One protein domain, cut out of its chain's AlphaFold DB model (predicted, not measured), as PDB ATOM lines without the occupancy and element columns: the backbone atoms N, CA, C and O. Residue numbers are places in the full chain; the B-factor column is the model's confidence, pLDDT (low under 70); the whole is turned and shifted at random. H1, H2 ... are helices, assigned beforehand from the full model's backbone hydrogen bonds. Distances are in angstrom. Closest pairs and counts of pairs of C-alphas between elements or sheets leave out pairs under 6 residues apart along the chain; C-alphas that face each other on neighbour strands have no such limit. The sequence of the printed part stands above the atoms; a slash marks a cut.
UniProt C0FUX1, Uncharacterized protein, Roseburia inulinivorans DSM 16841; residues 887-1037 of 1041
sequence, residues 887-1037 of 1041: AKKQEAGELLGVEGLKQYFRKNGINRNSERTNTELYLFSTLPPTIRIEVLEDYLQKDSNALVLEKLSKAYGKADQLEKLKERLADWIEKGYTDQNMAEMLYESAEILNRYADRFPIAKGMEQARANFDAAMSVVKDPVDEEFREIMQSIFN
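This is residues 887 to 1037 of the 1041 residues of an uncharacterized protein of Roseburia inulinivorans DSM 16841 (UniProt C0FUX1). Three helices side by side, H5, H6 and H7, make an up-and-down bundle at one end, each running against the one before; H4 packs on H5, H2 on H4 and H9 on H2, leading to a looser other end with H3 and H8. The short H1 touches no helix. The printed part has 151 residues, with nine named helices, H1 to H9 in chain order, and no named strand: all helix. It is compact, with a radius of gyration of the C-alphas of 15.5 A and spans of 47 by 32 by 28 A.

Find C-alpha 887 at (13.945, 177.043, -13.686), where H1, residues 887 to 891, begins. Read on through H2, 897 to 908; H3, 915 to 924; H4, 929 to 940; H5, 946 to 958, 18.2 A; and H6, 962 to 974, 18.6 A. H7, 980 to 995, is the longest at 22.4 A. After it come H8, 1006 to 1017, and H9, 1026 to 1035, ending at C-alpha 1035 (24.037, 184.825, -15.843).

Start at the hub, H5. It touches H7 at Gly 957 and Ala 990, closest C-alphas 4.3 A apart, the same way at a shallow tilt of 34 degrees, only just short of steep. H4 and H5, a hairpin, touch at Pro 929 and Ala 955, C-alphas 5.1 A apart. H5 and H6, and H6 and H7, are hairpins too. H2 touches H9 at Gly 897 and Ile 1035, C-alphas 4.5 A apart, opposite ways. H3 and H8 only just touch, with 3 pairs of C-alphas within 8 A, closest Leu 923 and Phe 1013 at 6.2 A. Every O i to N i+4 pair is within hydrogen-bond range but in H3, 5 of 6.

The C-alphas farthest apart, Lys 888 and Asn 981, are 48.6 A apart. The printed part has no cut and no long link. Look for pLDDT under 70 at residues 887 to 896, 912 to 917, 998 to 1001, 1021 and 1037.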
ATOM      1  N   ALA A 887      15.289 176.799 -13.149       39.34
ATOM      2  CA  ALA A 887      13.945 177.043 -13.686       39.34
ATOM      3  C   ALA A 887      12.862 177.193 -12.593       39.34
ATOM      4  O   ALA A 887      12.053 178.115 -12.649       39.34
ATOM      5  N   LYS A 888      12.876 176.355 -11.540       40.19
ATOM      6  CA  LYS A 888      11.928 176.498 -10.413       40.19
ATOM      7  C   LYS A 888      12.167 177.751  -9.572       40.19
ATOM      8  O   LYS A 888      11.223 178.259  -8.979       40.19
ATOM      9  N   LYS A 889      13.413 178.222  -9.478       42.66
ATOM     10  CA  LYS A 889      13.765 179.455  -8.762       42.66
ATOM     11  C   LYS A 889      13.345 180.702  -9.544       42.66
ATOM     12  O   LYS A 889      12.820 181.627  -8.932       42.66
ATOM     13  N   GLN A 890      13.450 180.670 -10.878       43.00
ATOM     14  CA  GLN A 890      12.872 181.689 -11.768       43.00
ATOM     15  C   GLN A 890      11.339 181.761 -11.640       43.00
ATOM     16  O   GLN A 890      10.790 182.853 -11.535       43.00
ATOM     17  N   GLU A 891      10.646 180.619 -11.557       42.56
ATOM     18  CA  GLU A 891       9.190 180.571 -11.308       42.56
ATOM     19  C   GLU A 891       8.794 181.015  -9.884       42.56
ATOM     20  O   GLU A 891       7.702 181.544  -9.684       42.56
ATOM     21  N   ALA A 892       9.671 180.818  -8.892       42.25
ATOM     22  CA  ALA A 892       9.446 181.194  -7.491       42.25
ATOM     23  C   ALA A 892       9.818 182.654  -7.164       42.25
ATOM     24  O   ALA A 892       9.685 183.071  -6.012       42.25
ATOM     25  N   GLY A 893      10.277 183.430  -8.152       45.47
ATOM     26  CA  GLY A 893      10.662 184.830  -7.970       45.47
ATOM     27  C   GLY A 893      11.976 185.039  -7.208       45.47
ATOM     28  O   GLY A 893      12.210 186.142  -6.717       45.47
ATOM     29  N   GLU A 894      12.835 184.016  -7.096       54.12
ATOM     30  CA  GLU A 894      14.217 184.225  -6.648       54.12
ATOM     31  C   GLU A 894      14.967 185.004  -7.740       54.12
ATOM     32  O   GLU A 894      15.022 184.582  -8.897       54.12
ATOM     33  N   LEU A 895      15.521 186.163  -7.373       59.56
ATOM     34  CA  LEU A 895      16.261 187.028  -8.288       59.56
ATOM     35  C   LEU A 895      17.557 186.321  -8.707       59.56
ATOM     36  O   LEU A 895      18.480 186.148  -7.915       59.56
ATOM     37  N   LEU A 896      17.591 185.879  -9.961       66.69
ATOM     38  CA  LEU A 896      18.754 185.318 -10.647       66.69
ATOM     39  C   LEU A 896      19.283 186.349 -11.661       66.69
ATOM     40  O   LEU A 896      18.811 187.489 -11.705       66.69
ATOM     41  N   GLY A 897      20.313 185.993 -12.422       78.31
ATOM     42  CA  GLY A 897      20.913 186.916 -13.377       78.31
ATOM     43  C   GLY A 897      21.655 188.075 -12.697       78.31
ATOM     44  O   GLY A 897      22.101 187.986 -11.548       78.31
ATOM     45  N   VAL A 898      21.793 189.190 -13.414       82.75
ATOM     46  CA  VAL A 898      22.498 190.389 -12.920       82.75
ATOM     47  C   VAL A 898      21.810 190.990 -11.686       82.75
ATOM     48  O   VAL A 898      22.482 191.470 -10.772       82.75
ATOM     49  N   GLU A 899      20.480 190.904 -11.607       80.81
ATOM     50  CA  GLU A 899      19.713 191.414 -10.466       80.81
ATOM     51  C   GLU A 899      19.929 190.568  -9.199       80.81
ATOM     52  O   GLU A 899      20.051 191.109  -8.097       80.81
ATOM     53  N   GLY A 900      20.102 189.251  -9.361       83.75
ATOM     54  CA  GLY A 900      20.532 188.364  -8.281       83.75
ATOM     55  C   GLY A 900      21.886 188.763  -7.697       83.75
ATOM     56  O   GLY A 900      22.044 188.814  -6.477       83.75
ATOM     57  N   LEU A 901      22.857 189.139  -8.543       88.00
ATOM     58  CA  LEU A 901      24.166 189.611  -8.072       88.00
ATOM     59  C   LEU A 901      24.070 190.911  -7.274       88.00
ATOM     60  O   LEU A 901      24.732 191.038  -6.241       88.00
ATOM     61  N   LYS A 902      23.245 191.867  -7.717       88.38
ATOM     62  CA  LYS A 902      23.016 193.118  -6.975       88.38
ATOM     63  C   LYS A 902      22.485 192.822  -5.580       88.38
ATOM     64  O   LYS A 902      23.026 193.312  -4.586       88.38
ATOM     65  N   GLN A 903      21.464 191.970  -5.481       82.94
ATOM     66  CA  GLN A 903      20.897 191.584  -4.191       82.94
ATOM     67  C   GLN A 903      21.908 190.825  -3.325       82.94
ATOM     68  O   GLN A 903      22.005 191.095  -2.124       82.94
ATOM     69  N   TYR A 904      22.691 189.928  -3.924       87.69
ATOM     70  CA  TYR A 904      23.721 189.166  -3.231       87.69
ATOM     71  C   TYR A 904      24.764 190.075  -2.580       87.69
ATOM     72  O   TYR A 904      25.014 189.967  -1.376       87.69
ATOM     73  N   PHE A 905      25.342 191.008  -3.341       88.12
ATOM     74  CA  PHE A 905      26.330 191.933  -2.794       88.12
ATOM     75  C   PHE A 905      25.700 192.896  -1.792       88.12
ATOM     76  O   PHE A 905      26.285 193.123  -0.737       88.12
ATOM     77  N   ARG A 906      24.467 193.373  -2.015       84.38
ATOM     78  CA  ARG A 906      23.731 194.140  -0.995       84.38
ATOM     79  C   ARG A 906      23.584 193.344   0.302       84.38
ATOM     80  O   ARG A 906      23.752 193.921   1.369       84.38
ATOM     81  N   LYS A 907      23.270 192.052   0.252       81.88
ATOM     82  CA  LYS A 907      23.084 191.212   1.445       81.88
ATOM     83  C   LYS A 907      24.400 190.939   2.179       81.88
ATOM     84  O   LYS A 907      24.432 191.060   3.399       81.88
ATOM     85  N   ASN A 908      25.460 190.592   1.449       81.12
ATOM     86  CA  ASN A 908      26.703 190.066   2.024       81.12
ATOM     87  C   ASN A 908      27.825 191.111   2.188       81.12
ATOM     88  O   ASN A 908      28.755 190.888   2.959       81.12
ATOM     89  N   GLY A 909      27.717 192.263   1.523       82.56
ATOM     90  CA  GLY A 909      28.689 193.354   1.573       82.56
ATOM     91  C   GLY A 909      29.945 193.126   0.720       82.56
ATOM     92  O   GLY A 909      30.251 192.009   0.305       82.56
ATOM     93  N   ILE A 910      30.689 194.206   0.461       84.44
ATOM     94  CA  ILE A 910      31.978 194.202  -0.255       84.44
ATOM     95  C   ILE A 910      33.049 194.820   0.656       84.44
ATOM     96  O   ILE A 910      33.230 196.030   0.637       84.44
ATOM     97  N   ASN A 911      33.761 194.013   1.457       71.44
ATOM     98  CA  ASN A 911      34.737 194.492   2.452       71.44
ATOM     99  C   ASN A 911      36.102 193.784   2.331       71.44
ATOM    100  O   ASN A 911      36.164 192.601   2.018       71.44
ATOM    101  N   ARG A 912      37.207 194.492   2.636       55.09
ATOM    102  CA  ARG A 912      38.594 193.969   2.523       55.09
ATOM    103  C   ARG A 912      38.973 192.875   3.542       55.09
ATOM    104  O   ARG A 912      39.956 192.181   3.310       55.09
ATOM    105  N   ASN A 913      38.222 192.718   4.638       53.09
ATOM    106  CA  ASN A 913      38.617 191.894   5.796       53.09
ATOM    107  C   ASN A 913      37.930 190.517   5.879       53.09
ATOM    108  O   ASN A 913      38.107 189.811   6.867       53.09
ATOM    109  N   SER A 914      37.142 190.130   4.876       57.31
ATOM    110  CA  SER A 914      36.564 188.788   4.775       57.31
ATOM    111  C   SER A 914      37.225 188.034   3.625       57.31
ATOM    112  O   SER A 914      37.024 188.373   2.461       57.31
ATOM    113  N   GLU A 915      38.002 186.994   3.950       57.56
ATOM    114  CA  GLU A 915      38.656 186.113   2.964       57.56
ATOM    115  C   GLU A 915      37.652 185.564   1.939       57.56
ATOM    116  O   GLU A 915      37.936 185.565   0.745       57.56
ATOM    117  N   ARG A 916      36.427 185.257   2.390       59.22
ATOM    118  CA  ARG A 916      35.276 184.885   1.553       59.22
ATOM    119  C   ARG A 916      35.043 185.893   0.416       59.22
ATOM    120  O   ARG A 916      35.234 185.560  -0.749       59.22
ATOM    121  N   THR A 917      34.809 187.162   0.758       66.06
ATOM    122  CA  THR A 917      34.472 188.235  -0.193       66.06
ATOM    123  C   THR A 917      35.547 188.470  -1.257       66.06
ATOM    124  O   THR A 917      35.224 188.867  -2.376       66.06
ATOM    125  N   ASN A 918      36.824 188.205  -0.960       72.56
ATOM    126  CA  ASN A 918      37.895 188.320  -1.954       72.56
ATOM    127  C   ASN A 918      37.787 187.245  -3.047       72.56
ATOM    128  O   ASN A 918      38.017 187.553  -4.221       72.56
ATOM    129  N   THR A 919      37.374 186.031  -2.682       82.69
ATOM    130  CA  THR A 919      37.147 184.919  -3.610       82.69
ATOM    131  C   THR A 919      35.937 185.177  -4.505       82.69
ATOM    132  O   THR A 919      36.056 185.085  -5.730       82.69
ATOM    133  N   GLU A 920      34.793 185.603  -3.956       87.38
ATOM    134  CA  GLU A 920      33.634 185.937  -4.797       87.38
ATOM    135  C   GLU A 920      33.883 187.171  -5.677       87.38
ATOM    136  O   GLU A 920      33.457 187.189  -6.829       87.38
ATOM    137  N   LEU A 921      34.636 188.180  -5.217       86.50
ATOM    138  CA  LEU A 921      35.019 189.324  -6.060       86.50
ATOM    139  C   LEU A 921      35.999 188.944  -7.174       86.50
ATOM    140  O   LEU A 921      35.956 189.535  -8.259       86.50
ATOM    141  N   TYR A 922      36.896 187.991  -6.917       87.25
ATOM    142  CA  TYR A 922      37.782 187.441  -7.938       87.25
ATOM    143  C   TYR A 922      36.969 186.726  -9.020       87.25
ATOM    144  O   TYR A 922      37.119 187.038 -10.203       87.25
ATOM    145  N   LEU A 923      36.027 185.872  -8.622       89.81
ATOM    146  CA  LEU A 923      35.133 185.173  -9.544       89.81
ATOM    147  C   LEU A 923      34.185 186.128 -10.278       89.81
ATOM    148  O   LEU A 923      34.051 186.044 -11.495       89.81
ATOM    149  N   PHE A 924      33.609 187.111  -9.588       91.50
ATOM    150  CA  PHE A 924      32.815 188.190 -10.184       91.50
ATOM    151  C   PHE A 924      33.608 188.963 -11.246       91.50
ATOM    152  O   PHE A 924      33.052 189.411 -12.249       91.50
ATOM    153  N   SER A 925      34.929 189.089 -11.077       89.12
ATOM    154  CA  SER A 925      35.789 189.809 -12.016       89.12
ATOM    155  C   SER A 925      35.931 189.145 -13.395       89.12
ATOM    156  O   SER A 925      36.418 189.809 -14.317       89.12
ATOM    157  N   THR A 926      35.475 187.893 -13.537       90.81
ATOM    158  CA  THR A 926      35.420 187.149 -14.808       90.81
ATOM    159  C   THR A 926      34.281 187.608 -15.721       90.81
ATOM    160  O   THR A 926      34.361 187.408 -16.933       90.81
ATOM    161  N   LEU A 927      33.261 188.283 -15.171       90.44
ATOM    162  CA  LEU A 927      32.158 188.836 -15.955       90.44
ATOM    163  C   LEU A 927      32.608 189.990 -16.863       90.44
ATOM    164  O   LEU A 927      33.569 190.711 -16.542       90.44
ATOM    165  N   PRO A 928      31.874 190.235 -17.966       89.62
ATOM    166  CA  PRO A 928      32.088 191.405 -18.802       89.62
ATOM    167  C   PRO A 928      32.126 192.699 -17.967       89.62
ATOM    168  O   PRO A 928      31.312 192.870 -17.054       89.62
ATOM    169  N   PRO A 929      33.071 193.624 -18.238       89.19
ATOM    170  CA  PRO A 929      33.188 194.899 -17.525       89.19
ATOM    171  C   PRO A 929      31.872 195.668 -17.372       89.19
ATOM    172  O   PRO A 929      31.619 196.218 -16.309       89.19
ATOM    173  N   THR A 930      31.013 195.650 -18.390       87.25
ATOM    174  CA  THR A 930      29.719 196.347 -18.405       87.25
ATOM    175  C   THR A 930      28.755 195.853 -17.327       87.25
ATOM    176  O   THR A 930      28.169 196.667 -16.622       87.25
ATOM    177  N   ILE A 931      28.653 194.536 -17.128       88.69
ATOM    178  CA  ILE A 931      27.820 193.937 -16.071       88.69
ATOM    179  C   ILE A 931      28.396 194.254 -14.695       88.69
ATOM    180  O   ILE A 931      27.667 194.532 -13.747       88.69
ATOM    181  N   ARG A 932      29.728 194.257 -14.583       92.88
ATOM    182  CA  ARG A 932      30.385 194.612 -13.325       92.88
ATOM    183  C   ARG A 932      30.135 196.061 -12.938       92.88
ATOM    184  O   ARG A 932      29.897 196.315 -11.765       92.88
ATOM    185  N   ILE A 933      30.170 196.980 -13.906       93.25
ATOM    186  CA  ILE A 933      29.811 198.387 -13.695       93.25
ATOM    187  C   ILE A 933      28.371 198.477 -13.189       93.25
ATOM    188  O   ILE A 933      28.146 199.110 -12.168       93.25
ATOM    189  N   GLU A 934      27.423 197.795 -13.836       92.44
ATOM    190  CA  GLU A 934      26.012 197.815 -13.432       92.44
ATOM    191  C   GLU A 934      25.806 197.358 -11.977       92.44
ATOM    192  O   GLU A 934      25.127 198.027 -11.201       92.44
ATOM    193  N   VAL A 935      26.422 196.239 -11.584       92.00
ATOM    194  CA  VAL A 935      26.292 195.687 -10.225       92.00
ATOM    195  C   VAL A 935      27.006 196.554  -9.181       92.00
ATOM    196  O   VAL A 935      26.496 196.741  -8.078       92.00
ATOM    197  N   LEU A 936      28.186 197.088  -9.503       93.38
ATOM    198  CA  LEU A 936      28.971 197.895  -8.568       93.38
ATOM    199  C   LEU A 936      28.423 199.322  -8.410       93.38
ATOM    200  O   LEU A 936      28.482 199.848  -7.306       93.38
ATOM    201  N   GLU A 937      27.867 199.931  -9.461       92.06
ATOM    202  CA  GLU A 937      27.145 201.214  -9.371       92.06
ATOM    203  C   GLU A 937      25.899 201.091  -8.493       92.06
ATOM    204  O   GLU A 937      25.596 201.980  -7.699       92.06
ATOM    205  N   ASP A 938      25.196 199.961  -8.596       91.75
ATOM    206  CA  ASP A 938      24.067 199.658  -7.728       91.75
ATOM    207  C   ASP A 938      24.495 199.518  -6.257       91.75
ATOM    208  O   ASP A 938      23.891 200.120  -5.366       91.75
ATOM    209  N   TYR A 939      25.576 198.775  -5.995       90.69
ATOM    210  CA  TYR A 939      26.099 198.610  -4.637       90.69
ATOM    211  C   TYR A 939      26.676 199.913  -4.063       90.69
ATOM    212  O   TYR A 939      26.536 200.162  -2.866       90.69
ATOM    213  N   LEU A 940      27.273 200.773  -4.894       89.88
ATOM    214  CA  LEU A 940      27.845 202.052  -4.471       89.88
ATOM    215  C   LEU A 940      26.806 202.968  -3.798       89.88
ATOM    216  O   LEU A 940      27.148 203.723  -2.892       89.88
ATOM    217  N   GLN A 941      25.527 202.862  -4.181       84.12
ATOM    218  CA  GLN A 941      24.429 203.587  -3.523       84.12
ATOM    219  C   GLN A 941      24.216 203.157  -2.065       84.12
ATOM    220  O   GLN A 941      23.623 203.898  -1.282       84.12
ATOM    221  N   LYS A 942      24.671 201.952  -1.705       83.69
ATOM    222  CA  LYS A 942      24.578 201.394  -0.358       83.69
ATOM    223  C   LYS A 942      25.830 201.677   0.475       83.69
ATOM    224  O   LYS A 942      25.696 202.034   1.643       83.69
ATOM    225  N   ASP A 943      27.015 201.456  -0.089       83.56
ATOM    226  CA  ASP A 943      28.291 201.607   0.616       83.56
ATOM    227  C   ASP A 943      29.405 202.024  -0.355       83.56
ATOM    228  O   ASP A 943      29.691 201.339  -1.341       83.56
ATOM    229  N   SER A 944      30.039 203.157  -0.050       84.06
ATOM    230  CA  SER A 944      31.073 203.812  -0.852       84.06
ATOM    231  C   SER A 944      32.496 203.537  -0.376       84.06
ATOM    232  O   SER A 944      33.402 204.345  -0.580       84.06
ATOM    233  N   ASN A 945      32.725 202.380   0.246       86.38
ATOM    234  CA  ASN A 945      34.059 202.010   0.685       86.38
ATOM    235  C   ASN A 945      35.087 201.962  -0.470       86.38
ATOM    236  O   ASN A 945      34.773 201.715  -1.640       86.38
ATOM    237  N   ALA A 946      36.359 202.162  -0.117       84.38
ATOM    238  CA  ALA A 946      37.445 202.304  -1.084       84.38
ATOM    239  C   ALA A 946      37.609 201.091  -2.021       84.38
ATOM    240  O   ALA A 946      38.054 201.260  -3.154       84.38
ATOM    241  N   LEU A 947      37.240 199.878  -1.586       86.50
ATOM    242  CA  LEU A 947      37.332 198.678  -2.419       86.50
ATOM    243  C   LEU A 947      36.297 198.700  -3.551       86.50
ATOM    244  O   LEU A 947      36.626 198.317  -4.673       86.50
ATOM    245  N   VAL A 948      35.074 199.168  -3.285       89.38
ATOM    246  CA  VAL A 948      34.024 199.325  -4.304       89.38
ATOM    247  C   VAL A 948      34.457 200.345  -5.348       89.38
ATOM    248  O   VAL A 948      34.446 200.035  -6.539       89.38
ATOM    249  N   LEU A 949      34.918 201.519  -4.905       91.19
ATOM    250  CA  LEU A 949      35.412 202.586  -5.782       91.19
ATOM    251  C   LEU A 949      36.597 202.112  -6.636       91.19
ATOM    252  O   LEU A 949      36.643 202.367  -7.841       91.19
ATOM    253  N   GLU A 950      37.517 201.345  -6.044       90.88
ATOM    254  CA  GLU A 950      38.643 200.727  -6.745       90.88
ATOM    255  C   GLU A 950      38.169 199.733  -7.816       90.88
ATOM    256  O   GLU A 950      38.572 199.825  -8.976       90.88
ATOM    257  N   LYS A 951      37.295 198.781  -7.467       91.50
ATOM    258  CA  LYS A 951      36.801 197.773  -8.419       91.50
ATOM    259  C   LYS A 951      35.973 198.401  -9.538       91.50
ATOM    260  O   LYS A 951      36.114 197.977 -10.686       91.50
ATOM    261  N   LEU A 952      35.165 199.408  -9.220       93.62
ATOM    262  CA  LEU A 952      34.317 200.109 -10.174       93.62
ATOM    263  C   LEU A 952      35.151 200.941 -11.157       93.62
ATOM    264  O   LEU A 952      34.971 200.804 -12.364       93.62
ATOM    265  N   SER A 953      36.148 201.689 -10.674       92.88
ATOM    266  CA  SER A 953      37.082 202.439 -11.534       92.88
ATOM    267  C   SER A 953      37.842 201.514 -12.488       92.88
ATOM    268  O   SER A 953      37.932 201.766 -13.691       92.88
ATOM    269  N   LYS A 954      38.309 200.364 -11.982       92.31
ATOM    270  CA  LYS A 954      38.952 199.327 -12.805       92.31
ATOM    271  C   LYS A 954      37.991 198.720 -13.830       92.31
ATOM    272  O   LYS A 954      38.426 198.376 -14.928       92.31
ATOM    273  N   ALA A 955      36.709 198.566 -13.494       91.75
ATOM    274  CA  ALA A 955      35.699 198.076 -14.427       91.75
ATOM    275  C   ALA A 955      35.440 199.091 -15.553       91.75
ATOM    276  O   ALA A 955      35.445 198.689 -16.714       91.75
ATOM    277  N   TYR A 956      35.337 200.388 -15.239       93.06
ATOM    278  CA  TYR A 956      35.244 201.461 -16.237       93.06
ATOM    279  C   TYR A 956      36.456 201.508 -17.178       93.06
ATOM    280  O   TYR A 956      36.279 201.560 -18.396       93.06
ATOM    281  N   GLY A 957      37.681 201.410 -16.645       88.62
ATOM    282  CA  GLY A 957      38.896 201.352 -17.468       88.62
ATOM    283  C   GLY A 957      38.903 200.150 -18.422       88.62
ATOM    284  O   GLY A 957      39.176 200.290 -19.613       88.62
ATOM    285  N   LYS A 958      38.502 198.972 -17.926       88.44
ATOM    286  CA  LYS A 958      38.386 197.734 -18.718       88.44
ATOM    287  C   LYS A 958      37.222 197.729 -19.717       88.44
ATOM    288  O   LYS A 958      37.227 196.899 -20.621       88.44
ATOM    289  N   ALA A 959      36.227 198.594 -19.536       87.19
ATOM    290  CA  ALA A 959      35.081 198.747 -20.433       87.19
ATOM    291  C   ALA A 959      35.314 199.774 -21.550       87.19
ATOM    292  O   ALA A 959      34.395 200.022 -22.325       87.19
ATOM    293  N   ASP A 960      36.499 200.390 -21.600       87.88
ATOM    294  CA  ASP A 960      36.799 201.528 -22.472       87.88
ATOM    295  C   ASP A 960      35.883 202.741 -22.245       87.88
ATOM    296  O   ASP A 960      35.378 203.383 -23.159       87.88
ATOM    297  N   GLN A 961      35.624 203.041 -20.969       92.06
ATOM    298  CA  GLN A 961      34.709 204.101 -20.538       92.06
ATOM    299  C   GLN A 961      35.408 205.140 -19.644       92.06
ATOM    300  O   GLN A 961      34.851 205.576 -18.636       92.06
ATOM    301  N   LEU A 962      36.631 205.553 -20.001       91.44
ATOM    302  CA  LEU A 962      37.415 206.520 -19.216       91.44
ATOM    303  C   LEU A 962      36.758 207.903 -19.110       91.44
ATOM    304  O   LEU A 962      36.829 208.521 -18.051       91.44
ATOM    305  N   GLU A 963      36.092 208.384 -20.160       90.62
ATOM    306  CA  GLU A 963      35.383 209.673 -20.104       90.62
ATOM    307  C   GLU A 963      34.188 209.618 -19.145       90.62
ATOM    308  O   GLU A 963      34.026 210.506 -18.311       90.62
ATOM    309  N   LYS A 964      33.428 208.513 -19.150       91.00
ATOM    310  CA  LYS A 964      32.376 208.294 -18.146       91.00
ATOM    311  C   LYS A 964      32.957 208.204 -16.739       91.00
ATOM    312  O   LYS A 964      32.369 208.739 -15.810       91.00
ATOM    313  N   LEU A 965      34.117 207.564 -16.566       94.81
ATOM    314  CA  LEU A 965      34.781 207.512 -15.264       94.81
ATOM    315  C   LEU A 965      35.150 208.910 -14.751       94.81
ATOM    316  O   LEU A 965      34.949 209.159 -13.568       94.81
ATOM    317  N   LYS A 966      35.625 209.833 -15.601       91.69
ATOM    318  CA  LYS A 966      35.884 211.229 -15.187       91.69
ATOM    319  C   LYS A 966      34.624 211.901 -14.648       91.69
ATOM    320  O   LYS A 966      34.669 212.515 -13.586       91.69
ATOM    321  N   GLU A 967      33.505 211.751 -15.357       93.19
ATOM    322  CA  GLU A 967      32.208 212.289 -14.925       93.19
ATOM    323  C   GLU A 967      31.761 211.676 -13.588       93.19
ATOM    324  O   GLU A 967      31.334 212.393 -12.683       93.19
ATOM    325  N   ARG A 968      31.905 210.352 -13.427       94.12
ATOM    326  CA  ARG A 968      31.561 209.654 -12.177       94.12
ATOM    327  C   ARG A 968      32.475 210.047 -11.020       94.12
ATOM    328  O   ARG A 968      31.973 210.237  -9.922       94.12
ATOM    329  N   LEU A 969      33.780 210.214 -11.237       93.00
ATOM    330  CA  LEU A 969      34.720 210.633 -10.194       93.00
ATOM    331  C   LEU A 969      34.402 212.040  -9.672       93.00
ATOM    332  O   LEU A 969      34.452 212.254  -8.464       93.00
ATOM    333  N   ALA A 970      34.003 212.967 -10.550       89.56
ATOM    334  CA  ALA A 970      33.526 214.287 -10.134       89.56
ATOM    335  C   ALA A 970      32.263 214.188  -9.253       89.56
ATOM    336  O   ALA A 970      32.209 214.797  -8.185       89.56
ATOM    337  N   ASP A 971      31.295 213.353  -9.648       91.81
ATOM    338  CA  ASP A 971      30.091 213.057  -8.851       91.81
ATOM    339  C   ASP A 971      30.431 212.390  -7.502       91.81
ATOM    340  O   ASP A 971      29.821 212.698  -6.480       91.81
ATOM    341  N   TRP A 972      31.426 211.498  -7.464       93.88
ATOM    342  CA  TRP A 972      31.870 210.833  -6.234       93.88
ATOM    343  C   TRP A 972      32.560 211.797  -5.264       93.88
ATOM    344  O   TRP A 972      32.395 211.641  -4.054       93.88
ATOM    345  N   ILE A 973      33.292 212.793  -5.770       91.06
ATOM    346  CA  ILE A 973      33.866 213.869  -4.949       91.06
ATOM    347  C   ILE A 973      32.747 214.747  -4.378       91.06
ATOM    348  O   ILE A 973      32.726 215.004  -3.176       91.06
ATOM    349  N   GLU A 974      31.780 215.159  -5.206       91.06
ATOM    350  CA  GLU A 974      30.654 215.998  -4.768       91.06
ATOM    351  C   GLU A 974      29.796 215.303  -3.698       91.06
ATOM    352  O   GLU A 974      29.388 215.921  -2.714       91.06
ATOM    353  N   LYS A 975      29.579 213.991  -3.843       87.81
ATOM    354  CA  LYS A 975      28.840 213.163  -2.876       87.81
ATOM    355  C   LYS A 975      29.655 212.752  -1.649       87.81
ATOM    356  O   LYS A 975      29.109 212.105  -0.755       87.81
ATOM    357  N   GLY A 976      30.941 213.104  -1.590       86.44
ATOM    358  CA  GLY A 976      31.830 212.775  -0.475       86.44
ATOM    359  C   GLY A 976      32.198 211.290  -0.372       86.44
ATOM    360  O   GLY A 976      32.531 210.820   0.712       86.44
ATOM    361  N   TYR A 977      32.124 210.534  -1.470       89.62
ATOM    362  CA  TYR A 977      32.559 209.130  -1.522       89.62
ATOM    363  C   TYR A 977      34.083 209.006  -1.597       89.62
ATOM    364  O   TYR A 977      34.654 208.021  -1.138       89.62
ATOM    365  N   THR A 978      34.746 209.999  -2.184       89.38
ATOM    366  CA  THR A 978      36.200 210.041  -2.338       89.38
ATOM    367  C   THR A 978      36.706 211.482  -2.271       89.38
ATOM    368  O   THR A 978      35.913 212.418  -2.354       89.38
ATOM    369  N   ASP A 979      38.015 211.665  -2.108       90.44
ATOM    370  CA  ASP A 979      38.667 212.974  -2.204       90.44
ATOM    371  C   ASP A 979      39.399 213.130  -3.546       90.44
ATOM    372  O   ASP A 979      39.542 212.176  -4.314       90.44
ATOM    373  N   GLN A 980      39.858 214.348  -3.835       88.88
ATOM    374  CA  GLN A 980      40.541 214.674  -5.089       88.88
ATOM    375  C   GLN A 980      41.773 213.784  -5.339       88.88
ATOM    376  O   GLN A 980      41.972 213.312  -6.456       88.88
ATOM    377  N   ASN A 981      42.565 213.504  -4.300       86.94
ATOM    378  CA  ASN A 981      43.799 212.725  -4.427       86.94
ATOM    379  C   ASN A 981      43.497 211.252  -4.739       86.94
ATOM    380  O   ASN A 981      44.132 210.637  -5.595       86.94
ATOM    381  N   MET A 982      42.514 210.668  -4.052       88.19
ATOM    382  CA  MET A 982      42.077 209.299  -4.300       88.19
ATOM    383  C   MET A 982      41.395 209.174  -5.668       88.19
ATOM    384  O   MET A 982      41.626 208.187  -6.364       88.19
ATOM    385  N   ALA A 983      40.614 210.169  -6.096       89.69
ATOM    386  CA  ALA A 983      40.005 210.186  -7.423       89.69
ATOM    387  C   ALA A 983      41.051 210.194  -8.550       89.69
ATOM    388  O   ALA A 983      40.905 209.449  -9.520       89.69
ATOM    389  N   GLU A 984      42.124 210.975  -8.403       88.12
ATOM    390  CA  GLU A 984      43.250 210.991  -9.345       88.12
ATOM    391  C   GLU A 984      43.944 209.623  -9.408       88.12
ATOM    392  O   GLU A 984      44.094 209.068 -10.496       88.12
ATOM    393  N   MET A 985      44.241 209.001  -8.259       90.31
ATOM    394  CA  MET A 985      44.815 207.645  -8.224       90.31
ATOM    395  C   MET A 985      43.904 206.590  -8.874       90.31
ATOM    396  O   MET A 985      44.377 205.681  -9.563       90.31
ATOM    397  N   LEU A 986      42.588 206.679  -8.654       92.62
ATOM    398  CA  LEU A 986      41.608 205.776  -9.262       92.62
ATOM    399  C   LEU A 986      41.544 205.954 -10.783       92.62
ATOM    400  O   LEU A 986      41.483 204.956 -11.509       92.62
ATOM    401  N   TYR A 987      41.602 207.201 -11.258       92.56
ATOM    402  CA  TYR A 987      41.639 207.519 -12.681       92.56
ATOM    403  C   TYR A 987      42.922 207.004 -13.340       92.56
ATOM    404  O   TYR A 987      42.836 206.285 -14.331       92.56
ATOM    405  N   GLU A 988      44.093 207.271 -12.756       89.88
ATOM    406  CA  GLU A 988      45.380 206.768 -13.251       89.88
ATOM    407  C   GLU A 988      45.400 205.234 -13.311       89.88
ATOM    408  O   GLU A 988      45.825 204.641 -14.306       89.88
ATOM    409  N   SER A 989      44.876 204.560 -12.279       88.00
ATOM    410  CA  SER A 989      44.781 203.097 -12.261       88.00
ATOM    411  C   SER A 989      43.887 202.563 -13.385       88.00
ATOM    412  O   SER A 989      44.231 201.579 -14.048       88.00
ATOM    413  N   ALA A 990      42.744 203.209 -13.617       90.69
ATOM    414  CA  ALA A 990      41.827 202.846 -14.688       90.69
ATOM    415  C   ALA A 990      42.416 203.135 -16.074       90.69
ATOM    416  O   ALA A 990      42.241 202.325 -16.983       90.69
ATOM    417  N   GLU A 991      43.145 204.239 -16.228       90.88
ATOM    418  CA  GLU A 991      43.807 204.633 -17.468       90.88
ATOM    419  C   GLU A 991      44.917 203.643 -17.842       90.88
ATOM    420  O   GLU A 991      44.967 203.162 -18.973       90.88
ATOM    421  N   ILE A 992      45.754 203.249 -16.876       85.19
ATOM    422  CA  ILE A 992      46.755 202.190 -17.058       85.19
ATOM    423  C   ILE A 992      46.067 200.897 -17.510       85.19
ATOM    424  O   ILE A 992      46.487 200.273 -18.484       85.19
ATOM    425  N   LEU A 993      44.984 200.491 -16.841       83.06
ATOM    426  CA  LEU A 993      44.256 199.275 -17.211       83.06
ATOM    427  C   LEU A 993      43.601 199.359 -18.588       83.06
ATOM    428  O   LEU A 993      43.551 198.340 -19.269       83.06
ATOM    429  N   ASN A 994      43.117 200.531 -18.991       87.06
ATOM    430  CA  ASN A 994      42.555 200.766 -20.313       87.06
ATOM    431  C   ASN A 994      43.631 200.640 -21.404       87.06
ATOM    432  O   ASN A 994      43.455 199.867 -22.342       87.06
ATOM    433  N   ARG A 995      44.801 201.272 -21.215       81.25
ATOM    434  CA  ARG A 995      45.950 201.160 -22.139       81.25
ATOM    435  C   ARG A 995      46.441 199.721 -22.315       81.25
ATOM    436  O   ARG A 995      46.978 199.374 -23.362       81.25
ATOM    437  N   TYR A 996      46.272 198.885 -21.291       76.88
ATOM    438  CA  TYR A 996      46.656 197.473 -21.311       76.88
ATOM    439  C   TYR A 996      45.458 196.516 -21.398       76.88
ATOM    440  O   TYR A 996      45.636 195.322 -21.159       76.88
ATOM    441  N   ALA A 997      44.255 196.994 -21.738       71.19
ATOM    442  CA  ALA A 997      43.035 196.183 -21.702       71.19
ATOM    443  C   ALA A 997      43.149 194.931 -22.587       71.19
ATOM    444  O   ALA A 997      42.777 193.840 -22.158       71.19
ATOM    445  N   ASP A 998      43.776 195.059 -23.759       69.50
ATOM    446  CA  ASP A 998      44.014 193.951 -24.692       69.50
ATOM    447  C   ASP A 998      45.023 192.900 -24.186       69.50
ATOM    448  O   ASP A 998      45.139 191.827 -24.774       69.50
ATOM    449  N   ARG A 999      45.742 193.172 -23.084       66.94
ATOM    450  CA  ARG A 999      46.692 192.242 -22.441       66.94
ATOM    451  C   ARG A 999      46.093 191.468 -21.263       66.94
ATOM    452  O   ARG A 999      46.762 190.595 -20.711       66.94
ATOM    453  N   PHE A1000      44.865 191.784 -20.849       64.81
ATOM    454  CA  PHE A1000      44.161 191.072 -19.782       64.81
ATOM    455  C   PHE A1000      43.082 190.151 -20.373       64.81
ATOM    456  O   PHE A1000      42.461 190.514 -21.371       64.81
ATOM    457  N   PRO A1001      42.785 188.996 -19.745       67.25
ATOM    458  CA  PRO A1001      41.704 188.102 -20.168       67.25
ATOM    459  C   PRO A1001      40.332 188.693 -19.795       67.25
ATOM    460  O   PRO A1001      39.604 188.183 -18.947       67.25
ATOM    461  N   ILE A1002      39.993 189.840 -20.380       78.69
ATOM    462  CA  ILE A1002      38.724 190.530 -20.164       78.69
ATOM    463  C   ILE A1002      37.681 189.855 -21.047       78.69
ATOM    464  O   ILE A1002      37.799 189.866 -22.270       78.69
ATOM    465  N   ALA A1003      36.647 189.288 -20.431       80.31
ATOM    466  CA  ALA A1003      35.556 188.682 -21.178       80.31
ATOM    467  C   ALA A1003      34.849 189.734 -22.048       80.31
ATOM    468  O   ALA A1003      34.280 190.696 -21.525       80.31
ATOM    469  N   LYS A1004      34.875 189.538 -23.375       73.88
ATOM    470  CA  LYS A1004      34.140 190.377 -24.342       73.88
ATOM    471  C   LYS A1004      32.704 189.880 -24.577       73.88
ATOM    472  O   LYS A1004      31.902 190.592 -25.169       73.88
ATOM    473  N   GLY A1005      32.372 188.683 -24.088       77.19
ATOM    474  CA  GLY A1005      31.042 188.069 -24.152       77.19
ATOM    475  C   GLY A1005      30.881 186.942 -23.126       77.19
ATOM    476  O   GLY A1005      31.844 186.565 -22.457       77.19
ATOM    477  N   MET A1006      29.666 186.404 -22.995       80.00
ATOM    478  CA  MET A1006      29.320 185.448 -21.929       80.00
ATOM    479  C   MET A1006      30.010 184.089 -22.044       80.00
ATOM    480  O   MET A1006      30.302 183.469 -21.028       80.00
ATOM    481  N   GLU A1007      30.319 183.641 -23.259       76.38
ATOM    482  CA  GLU A1007      31.034 182.381 -23.482       76.38
ATOM    483  C   GLU A1007      32.474 182.450 -22.944       76.38
ATOM    484  O   GLU A1007      32.909 181.575 -22.199       76.38
ATOM    485  N   GLN A1008      33.178 183.558 -23.210       78.12
ATOM    486  CA  GLN A1008      34.492 183.831 -22.615       78.12
ATOM    487  C   GLN A1008      34.404 184.049 -21.104       78.12
ATOM    488  O   GLN A1008      35.292 183.623 -20.372       78.12
ATOM    489  N   ALA A1009      33.337 184.695 -20.622       81.50
ATOM    490  CA  ALA A1009      33.120 184.878 -19.193       81.50
ATOM    491  C   ALA A1009      32.942 183.533 -18.473       81.50
ATOM    492  O   ALA A1009      33.540 183.333 -17.421       81.50
ATOM    493  N   ARG A1010      32.201 182.591 -19.078       84.19
ATOM    494  CA  ARG A1010      32.042 181.219 -18.577       84.19
ATOM    495  C   ARG A1010      33.374 180.477 -18.559       84.19
ATOM    496  O   ARG A1010      33.738 179.939 -17.524       84.19
ATOM    497  N   ALA A1011      34.132 180.511 -19.655       79.75
ATOM    498  CA  ALA A1011      35.444 179.864 -19.711       79.75
ATOM    499  C   ALA A1011      36.416 180.429 -18.655       79.75
ATOM    500  O   ALA A1011      37.099 179.672 -17.967       79.75
ATOM    501  N   ASN A1012      36.433 181.754 -18.473       84.19
ATOM    502  CA  ASN A1012      37.227 182.414 -17.435       84.19
ATOM    503  C   ASN A1012      36.766 182.030 -16.023       84.19
ATOM    504  O   ASN A1012      37.598 181.871 -15.133       84.19
ATOM    505  N   PHE A1013      35.455 181.895 -15.811       86.81
ATOM    506  CA  PHE A1013      34.876 181.474 -14.541       86.81
ATOM    507  C   PHE A1013      35.221 180.023 -14.211       86.81
ATOM    508  O   PHE A1013      35.680 179.759 -13.105       86.81
ATOM    509  N   ASP A1014      35.077 179.100 -15.162       83.12
ATOM    510  CA  ASP A1014      35.414 177.686 -14.972       83.12
ATOM    511  C   ASP A1014      36.919 177.511 -14.704       83.12
ATOM    512  O   ASP A1014      37.313 176.788 -13.786       83.12
ATOM    513  N   ALA A1015      37.767 178.251 -15.429       80.12
ATOM    514  CA  ALA A1015      39.205 178.291 -15.176       80.12
ATOM    515  C   ALA A1015      39.523 178.849 -13.779       80.12
ATOM    516  O   ALA A1015      40.299 178.245 -13.042       80.12
ATOM    517  N   ALA A1016      38.897 179.955 -13.372       81.50
ATOM    518  CA  ALA A1016      39.089 180.528 -12.043       81.50
ATOM    519  C   ALA A1016      38.621 179.570 -10.930       81.50
ATOM    520  O   ALA A1016      39.347 179.368  -9.958       81.50
ATOM    521  N   MET A1017      37.466 178.917 -11.097       81.12
ATOM    522  CA  MET A1017      36.925 177.926 -10.158       81.12
ATOM    523  C   MET A1017      37.857 176.727  -9.954       81.12
ATOM    524  O   MET A1017      37.890 176.177  -8.859       81.12
ATOM    525  N   SER A1018      38.633 176.335 -10.971       75.44
ATOM    526  CA  SER A1018      39.602 175.234 -10.859       75.44
ATOM    527  C   SER A1018      40.841 175.565 -10.010       75.44
ATOM    528  O   SER A1018      41.559 174.658  -9.596       75.44
ATOM    529  N   VAL A1019      41.095 176.853  -9.744       73.94
ATOM    530  CA  VAL A1019      42.294 177.342  -9.033       73.94
ATOM    531  C   VAL A1019      41.960 177.890  -7.638       73.94
ATOM    532  O   VAL A1019      42.834 177.978  -6.775       73.94
ATOM    533  N   VAL A1020      40.699 178.254  -7.395       75.94
ATOM    534  CA  VAL A1020      40.224 178.713  -6.087       75.94
ATOM    535  C   VAL A1020      40.274 177.553  -5.083       75.94
ATOM    536  O   VAL A1020      39.626 176.529  -5.272       75.94
ATOM    537  N   LYS A1021      41.047 177.724  -4.003       66.88
ATOM    538  CA  LYS A1021      41.184 176.735  -2.914       66.88
ATOM    539  C   LYS A1021      40.095 176.860  -1.846       66.88
ATOM    540  O   LYS A1021      39.830 175.897  -1.134       66.88
ATOM    541  N   ASP A1022      39.480 178.035  -1.749       71.00
ATOM    542  CA  ASP A1022      38.508 178.358  -0.709       71.00
ATOM    543  C   ASP A1022      37.072 178.024  -1.140       71.00
ATOM    544  O   ASP A1022      36.725 178.156  -2.318       71.00
ATOM    545  N   PRO A1023      36.192 177.618  -0.208       72.00
ATOM    546  CA  PRO A1023      34.801 177.328  -0.528       72.00
ATOM    547  C   PRO A1023      34.068 178.595  -0.991       72.00
ATOM    548  O   PRO A1023      33.931 179.564  -0.245       72.00
ATOM    549  N   VAL A1024      33.567 178.556  -2.225       80.56
ATOM    550  CA  VAL A1024      32.732 179.608  -2.819       80.56
ATOM    551  C   VAL A1024      31.306 179.461  -2.316       80.56
ATOM    552  O   VAL A1024      30.773 178.352  -2.260       80.56
ATOM    553  N   ASP A1025      30.666 180.576  -1.978       81.00
ATOM    554  CA  ASP A1025      29.268 180.555  -1.586       81.00
ATOM    555  C   ASP A1025      28.343 179.988  -2.684       81.00
ATOM    556  O   ASP A1025      28.383 180.391  -3.849       81.00
ATOM    557  N   GLU A1026      27.477 179.052  -2.295       77.81
ATOM    558  CA  GLU A1026      26.605 178.337  -3.231       77.81
ATOM    559  C   GLU A1026      25.536 179.263  -3.844       77.81
ATOM    560  O   GLU A1026      25.208 179.105  -5.017       77.81
ATOM    561  N   GLU A1027      25.032 180.264  -3.100       79.25
ATOM    562  CA  GLU A1027      24.081 181.268  -3.618       79.25
ATOM    563  C   GLU A1027      24.765 182.122  -4.701       79.25
ATOM    564  O   GLU A1027      24.229 182.266  -5.799       79.25
ATOM    565  N   PHE A1028      25.995 182.586  -4.458       85.31
ATOM    566  CA  PHE A1028      26.799 183.292  -5.464       85.31
ATOM    567  C   PHE A1028      27.090 182.436  -6.705       85.31
ATOM    568  O   PHE A1028      26.948 182.907  -7.838       85.31
ATOM    569  N   ARG A1029      27.473 181.168  -6.511       84.12
ATOM    570  CA  ARG A1029      27.776 180.236  -7.605       84.12
ATOM    571  C   ARG A1029      26.550 179.974  -8.478       84.12
ATOM    572  O   ARG A1029      26.664 180.007  -9.703       84.12
ATOM    573  N   GLU A1030      25.390 179.749  -7.863       76.75
ATOM    574  CA  GLU A1030      24.119 179.555  -8.572       76.75
ATOM    575  C   GLU A1030      23.738 180.808  -9.388       76.75
ATOM    576  O   GLU A1030      23.354 180.689 -10.556       76.75
ATOM    577  N   ILE A1031      23.915 182.013  -8.829       82.25
ATOM    578  CA  ILE A1031      23.652 183.278  -9.534       82.25
ATOM    579  C   ILE A1031      24.606 183.453 -10.726       82.25
ATOM    580  O   ILE A1031      24.150 183.718 -11.840       82.25
ATOM    581  N   MET A1032      25.913 183.252 -10.541       85.88
ATOM    582  CA  MET A1032      26.902 183.345 -11.626       85.88
ATOM    583  C   MET A1032      26.579 182.377 -12.770       85.88
ATOM    584  O   MET A1032      26.581 182.763 -13.938       85.88
ATOM    585  N   GLN A1033      26.212 181.135 -12.442       81.25
ATOM    586  CA  GLN A1033      25.793 180.140 -13.431       81.25
ATOM    587  C   GLN A1033      24.525 180.552 -14.188       81.25
ATOM    588  O   GLN A1033      24.420 180.273 -15.382       81.25
ATOM    589  N   SER A1034      23.579 181.229 -13.530       79.19
ATOM    590  CA  SER A1034      22.373 181.738 -14.193       79.19
ATOM    591  C   SER A1034      22.680 182.835 -15.220       79.19
ATOM    592  O   SER A1034      22.163 182.768 -16.332       79.19
ATOM    593  N   ILE A1035      23.611 183.752 -14.923       80.75
ATOM    594  CA  ILE A1035      24.037 184.825 -15.843       80.75
ATOM    595  C   ILE A1035      24.631 184.248 -17.128       80.75
ATOM    596  O   ILE A1035      24.358 184.731 -18.225       80.75
ATOM    597  N   PHE A1036      25.408 183.169 -17.017       78.38
ATOM    598  CA  PHE A1036      25.975 182.509 -18.190       78.38
ATOM    599  C   PHE A1036      24.935 181.779 -19.049       78.38
ATOM    600  O   PHE A1036      25.263 181.381 -20.167       78.38
ATOM    601  N   ASN A1037      23.725 181.547 -18.533       64.69
ATOM    602  CA  ASN A1037      22.642 180.852 -19.229       64.69
ATOM    603  C   ASN A1037      21.595 181.814 -19.828       64.69
ATOM    604  O   ASN A1037      20.815 181.380 -20.669       64.69
TER     605      ASN A1037